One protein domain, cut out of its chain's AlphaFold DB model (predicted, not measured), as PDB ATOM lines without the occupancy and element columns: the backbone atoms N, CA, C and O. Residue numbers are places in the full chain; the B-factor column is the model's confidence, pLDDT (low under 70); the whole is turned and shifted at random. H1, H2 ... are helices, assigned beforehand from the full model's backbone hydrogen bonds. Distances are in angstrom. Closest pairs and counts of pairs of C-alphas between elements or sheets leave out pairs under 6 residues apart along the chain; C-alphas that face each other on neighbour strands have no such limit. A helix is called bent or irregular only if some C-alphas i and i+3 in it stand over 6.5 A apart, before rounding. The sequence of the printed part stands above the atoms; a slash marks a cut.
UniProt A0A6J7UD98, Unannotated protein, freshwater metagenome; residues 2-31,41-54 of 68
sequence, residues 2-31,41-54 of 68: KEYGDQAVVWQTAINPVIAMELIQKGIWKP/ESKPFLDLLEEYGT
ATOM      1  N   LYS A   2     187.876 154.994 131.807       74.19
ATOM      2  CA  LYS A   2     187.676 156.452 131.953       74.19
ATOM      3  C   LYS A   2     188.808 157.307 131.355       74.19
ATOM      4  O   LYS A   2     188.557 158.437 130.972       74.19
ATOM      5  N   GLU A   3     190.019 156.757 131.285       79.62
ATOM      6  CA  GLU A   3     191.211 157.424 130.747       79.62
ATOM      7  C   GLU A   3     191.214 157.532 129.215       79.62
ATOM      8  O   GLU A   3     191.507 158.599 128.687       79.62
ATOM      9  N   TYR A   4     190.809 156.471 128.508       80.31
ATOM     10  CA  TYR A   4     190.878 156.401 127.040       80.31
ATOM     11  C   TYR A   4     189.512 156.359 126.339       80.31
ATOM     12  O   TYR A   4     189.444 156.428 125.122       80.31
ATOM     13  N   GLY A   5     188.399 156.216 127.068       85.62
ATOM     14  CA  GLY A   5     187.075 155.952 126.474       85.62
ATOM     15  C   GLY A   5     186.907 154.526 125.920       85.62
ATOM     16  O   GLY A   5     185.784 154.089 125.683       85.62
ATOM     17  N   ASP A   6     188.018 153.797 125.808       86.44
ATOM     18  CA  ASP A   6     188.215 152.390 125.456       86.44
ATOM     19  C   ASP A   6     187.396 151.374 126.247       86.44
ATOM     20  O   ASP A   6     187.474 151.414 127.473       86.44
ATOM     21  N   GLN A   7     186.738 150.411 125.574       91.12
ATOM     22  CA  GLN A   7     186.345 149.117 126.148       91.12
ATOM     23  C   GLN A   7     187.566 148.297 126.582       91.12
ATOM     24  O   GLN A   7     188.598 148.320 125.918       91.12
ATOM     25  N   ALA A   8     187.441 147.512 127.656       90.06
ATOM     26  CA  ALA A   8     188.555 146.731 128.199       90.06
ATOM     27  C   ALA A   8     189.141 145.757 127.164       90.06
ATOM     28  O   ALA A   8     190.354 145.686 127.016       90.06
ATOM     29  N   VAL A   9     188.284 145.079 126.397       91.94
ATOM     30  CA  VAL A   9     188.708 144.157 125.330       91.94
ATOM     31  C   VAL A   9     189.439 144.900 124.208       91.94
ATOM     32  O   VAL A   9     190.439 144.409 123.685       91.94
ATOM     33  N   VAL A  10     188.970 146.102 123.859       92.56
ATOM     34  CA  VAL A  10     189.604 146.947 122.836       92.56
ATOM     35  C   VAL A  10     190.992 147.372 123.304       92.56
ATOM     36  O   VAL A  10     191.961 147.175 122.577       92.56
ATOM     37  N   TRP A  11     191.105 147.847 124.546       91.19
ATOM     38  CA  TRP A  11     192.379 148.212 125.164       91.19
ATOM     39  C   TRP A  11     193.367 147.036 125.208       91.19
ATOM     40  O   TRP A  11     194.493 147.152 124.729       91.19
ATOM     41  N   GLN A  12     192.920 145.877 125.700       90.75
ATOM     42  CA  GLN A  12     193.729 144.653 125.776       90.75
ATOM     43  C   GLN A  12     194.219 144.179 124.404       90.75
ATOM     44  O   GLN A  12     195.314 143.634 124.296       90.75
ATOM     45  N   THR A  13     193.424 144.383 123.353       93.56
ATOM     46  CA  THR A  13     193.815 144.013 121.987       93.56
ATOM     47  C   THR A  13     194.798 145.023 121.398       93.56
ATOM     48  O   THR A  13     195.769 144.630 120.757       93.56
ATOM     49  N   ALA A  14     194.556 146.317 121.620       93.88
ATOM     50  CA  ALA A  14     195.329 147.402 121.026       93.88
ATOM     51  C   ALA A  14     196.746 147.516 121.600       93.88
ATOM     52  O   ALA A  14     197.674 147.847 120.865       93.88
ATOM     53  N   ILE A  15     196.934 147.219 122.890       93.88
ATOM     54  CA  ILE A  15     198.223 147.451 123.548       93.88
ATOM     55  C   ILE A  15     199.339 146.516 123.052       93.88
ATOM     56  O   ILE A  15     200.485 146.935 122.908       93.88
ATOM     57  N   ASN A  16     199.009 145.272 122.696       95.38
ATOM     58  CA  ASN A  16     199.995 144.276 122.264       95.38
ATOM     59  C   ASN A  16     200.777 144.678 120.994       95.38
ATOM     60  O   ASN A  16     202.010 144.652 121.027       95.38
ATOM     61  N   PRO A  17     200.132 145.067 119.872       96.38
ATOM     62  CA  PRO A  17     200.863 145.533 118.696       96.38
ATOM     63  C   PRO A  17     201.600 146.855 118.941       96.38
ATOM     64  O   PRO A  17     202.656 147.053 118.347       96.38
ATOM     65  N   VAL A  18     201.101 147.737 119.818       96.19
ATOM     66  CA  VAL A  18     201.804 148.980 120.193       96.19
ATOM     67  C   VAL A  18     203.148 148.663 120.846       96.19
ATOM     68  O   VAL A  18     204.178 149.145 120.376       96.19
ATOM     69  N   ILE A  19     203.156 147.779 121.848       97.56
ATOM     70  CA  ILE A  19     204.385 147.331 122.516       97.56
ATOM     71  C   ILE A  19     205.333 146.655 121.517       97.56
ATOM     72  O   ILE A  19     206.523 146.966 121.486       97.56
ATOM     73  N   ALA A  20     204.825 145.761 120.663       97.19
ATOM     74  CA  ALA A  20     205.653 145.083 119.666       97.19
ATOM     75  C   ALA A  20     206.328 146.075 118.699       97.19
ATOM     76  O   ALA A  20     207.531 145.975 118.449       97.19
ATOM     77  N   MET A  21     205.581 147.062 118.188       97.56
ATOM     78  CA  MET A  21     206.126 148.115 117.325       97.56
ATOM     79  C   MET A  21     207.176 148.960 118.048       97.56
ATOM     80  O   MET A  21     208.206 149.289 117.463       97.56
ATOM     81  N   GLU A  22     206.955 149.279 119.321       98.19
ATOM     82  CA  GLU A  22     207.911 150.031 120.127       98.19
ATOM     83  C   GLU A  22     209.216 149.259 120.357       98.19
ATOM     84  O   GLU A  22     210.301 149.824 120.206       98.19
ATOM     85  N   LEU A  23     209.143 147.963 120.665       98.31
ATOM     86  CA  LEU A  23     210.324 147.117 120.852       98.31
ATOM     87  C   LEU A  23     211.131 146.955 119.560       98.31
ATOM     88  O   LEU A  23     212.366 146.935 119.613       98.31
ATOM     89  N   ILE A  24     210.454 146.889 118.408       97.62
ATOM     90  CA  ILE A  24     211.095 146.906 117.087       97.62
ATOM     91  C   ILE A  24     211.770 148.259 116.845       97.62
ATOM     92  O   ILE A  24     212.945 148.306 116.480       97.62
ATOM     93  N   GLN A  25     211.067 149.362 117.107       98.19
ATOM     94  CA  GLN A  25     211.591 150.715 116.914       98.19
ATOM     95  C   GLN A  25     212.801 151.012 117.813       98.19
ATOM     96  O   GLN A  25     213.754 151.656 117.378       98.19
ATOM     97  N   LYS A  26     212.800 150.514 119.057       97.88
ATOM     98  CA  LYS A  26     213.934 150.594 119.994       97.88
ATOM     99  C   LYS A  26     215.097 149.667 119.607       97.88
ATOM    100  O   LYS A  26     216.161 149.737 120.217       97.88
ATOM    101  N   GLY A  27     214.913 148.789 118.619       97.31
ATOM    102  CA  GLY A  27     215.906 147.801 118.201       97.31
ATOM    103  C   GLY A  27     216.147 146.700 119.234       97.31
ATOM    104  O   GLY A  27     217.192 146.052 119.186       97.31
ATOM    105  N   ILE A  28     215.218 146.494 120.169       97.88
ATOM    106  CA  ILE A  28     215.270 145.402 121.150       97.88
ATOM    107  C   ILE A  28     214.826 144.113 120.464       97.88
ATOM    108  O   ILE A  28     215.541 143.113 120.482       97.88
ATOM    109  N   TRP A  29     213.673 144.158 119.796       97.81
ATOM    110  CA  TRP A  29     213.232 143.093 118.904       97.81
ATOM    111  C   TRP A  29     213.744 143.372 117.492       97.81
ATOM    112  O   TRP A  29     213.594 144.472 116.965       97.81
ATOM    113  N   LYS A  30     214.372 142.372 116.873       96.94
ATOM    114  CA  LYS A  30     214.968 142.480 115.532       96.94
ATOM    115  C   LYS A  30     214.453 141.341 114.647       96.94
ATOM    116  O   LYS A  30     215.192 140.383 114.418       96.94
ATOM    117  N   PRO A  31     213.180 141.396 114.216       94.56
ATOM    118  CA  PRO A  31     212.604 140.364 113.361       94.56
ATOM    119  C   PRO A  31     213.377 140.221 112.047       94.56
ATOM    120  O   PRO A  31     213.834 141.208 111.467       94.56
ATOM    121  N   GLU A  41     212.649 137.729 123.286       96.56
ATOM    122  CA  GLU A  41     212.677 137.871 124.741       96.56
ATOM    123  C   GLU A  41     211.375 138.514 125.235       96.56
ATOM    124  O   GLU A  41     211.004 139.611 124.800       96.56
ATOM    125  N   SER A  42     210.693 137.824 126.151       96.50
ATOM    126  CA  SER A  42     209.378 138.219 126.661       96.50
ATOM    127  C   SER A  42     209.465 139.340 127.690       96.50
ATOM    128  O   SER A  42     208.575 140.184 127.759       96.50
ATOM    129  N   LYS A  43     210.551 139.397 128.469       96.50
ATOM    130  CA  LYS A  43     210.676 140.345 129.580       96.50
ATOM    131  C   LYS A  43     210.501 141.819 129.159       96.50
ATOM    132  O   LYS A  43     209.698 142.486 129.800       96.50
ATOM    133  N   PRO A  44     211.130 142.334 128.082       97.19
ATOM    134  CA  PRO A  44     210.915 143.717 127.643       97.19
ATOM    135  C   PRO A  44     209.457 144.045 127.291       97.19
ATOM    136  O   PRO A  44     209.020 145.178 127.459       97.19
ATOM    137  N   PHE A  45     208.702 143.060 126.802       97.25
ATOM    138  CA  PHE A  45     207.279 143.216 126.506       97.25
ATOM    139  C   PHE A  45     206.450 143.293 127.790       97.25
ATOM    140  O   PHE A  45     205.590 144.159 127.926       97.25
ATOM    141  N   LEU A  46     206.733 142.399 128.740       96.31
ATOM    142  CA  LEU A  46     206.069 142.348 130.042       96.31
ATOM    143  C   LEU A  46     206.352 143.600 130.888       96.31
ATOM    144  O   LEU A  46     205.441 144.121 131.525       96.31
ATOM    145  N   ASP A  47     207.582 144.118 130.838       96.50
ATOM    146  CA  ASP A  47     207.961 145.365 131.508       96.50
ATOM    147  C   ASP A  47     207.139 146.556 130.954       96.50
ATOM    148  O   ASP A  47     206.620 147.367 131.721       96.50
ATOM    149  N   LEU A  48     206.950 146.633 129.627       96.81
ATOM    150  CA  LEU A  48     206.139 147.684 128.992       96.81
ATOM    151  C   LEU A  48     204.640 147.538 129.280       96.81
ATOM    152  O   LEU A  48     203.951 148.547 129.407       96.81
ATOM    153  N   LEU A  49     204.113 146.315 129.407       95.12
ATOM    154  CA  LEU A  49     202.717 146.104 129.816       95.12
ATOM    155  C   LEU A  49     202.427 146.791 131.159       95.12
ATOM    156  O   LEU A  49     201.433 147.512 131.279       95.12
ATOM    157  N   GLU A  50     203.307 146.618 132.147       94.50
ATOM    158  CA  GLU A  50     203.168 147.284 133.444       94.50
ATOM    159  C   GLU A  50     203.273 148.809 133.322       94.50
ATOM    160  O   GLU A  50     202.455 149.519 133.910       94.50
ATOM    161  N   GLU A  51     204.221 149.315 132.523       95.06
ATOM    162  CA  GLU A  51     204.385 150.755 132.260       95.06
ATOM    163  C   GLU A  51     203.126 151.375 131.631       95.06
ATOM    164  O   GLU A  51     202.716 152.475 132.001       95.06
ATOM    165  N   TYR A  52     202.446 150.632 130.755       93.06
ATOM    166  CA  TYR A  52     201.168 151.015 130.151       93.06
ATOM    167  C   TYR A  52     199.945 150.773 131.053       93.06
ATOM    168  O   TYR A  52     198.801 150.874 130.606       93.06
ATOM    169  N   GLY A  53     200.160 150.469 132.334       89.62
ATOM    170  CA  GLY A  53     199.099 150.370 133.334       89.62
ATOM    171  C   GLY A  53     198.324 149.053 133.304       89.62
ATOM    172  O   GLY A  53     197.222 148.984 133.852       89.62
ATOM    173  N   THR A  54     198.869 147.999 132.685       88.75
ATOM    174  CA  THR A  54     198.284 146.654 132.720       88.75
ATOM    175  C   THR A  54     199.193 145.665 133.445       88.75
ATOM    176  O   THR A  54     200.290 145.342 133.008       88.75
TER     177      THR A  54
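AT A GLANCE: This is residues 2 to 31 and 41 to 54 of the 68 residues of the protein "Unannotated protein" of freshwater metagenome (UniProt A0A6J7UD98). One long helix, H1, makes the length of a small rod, and a shorter helix, H2, packs across one side of it at a steep tilt, meeting residues 15 to 23 of H1. The printed part has 44 residues, with two named helices in the order H1, H2 and no named strand, and its class is all helix. It is only just loose, close to compact, with a radius of gyration of the C-alphas of 11.4 A. The C-alphas span 34 by 16 by 14 A.

HOW THE PARTS SIT: H1, residues 8 to 25, touches H2, residues 43 to 51, with its residues 15 to 23 alone. The closest C-alphas of the two helices, those of Ile 19 and Phe 45, are 6.4 A apart. Their lines stand at a steep tilt of 51 degrees, and they run opposite ways. Their centres are 10.8 A apart. In H2 every O i to N i+4 pair is within hydrogen-bond range; in H1 11 of 14 are.

IN THESE COORDINATES: Residues 2 to 7 come before H1, and C-alpha 2 is at (187.676, 156.452, 131.953). H1 runs from Ala 8, C-alpha at (188.555, 146.731, 128.199), to Gln 25, 26.0 A from first to last C-alpha. It is neither bent nor irregular, but only just: C-alphas 14 and 17 are 6.3 A apart. H2 runs from Lys 43 to Glu 51, whose C-alpha is at (204.385, 150.755, 132.260), and measures 12.5 A.

THE WHOLE: The two C-alphas farthest apart, those of Lys 2 and Pro 31, are 35.0 A apart. Residues 32 to 40 are not printed, and C-alphas 31 and 41 are 11.7 A apart across this cut. The link from H1 to H2 is the link across the cut. The mean pLDDT of the printed part is 93.6, and no printed residue is under 70.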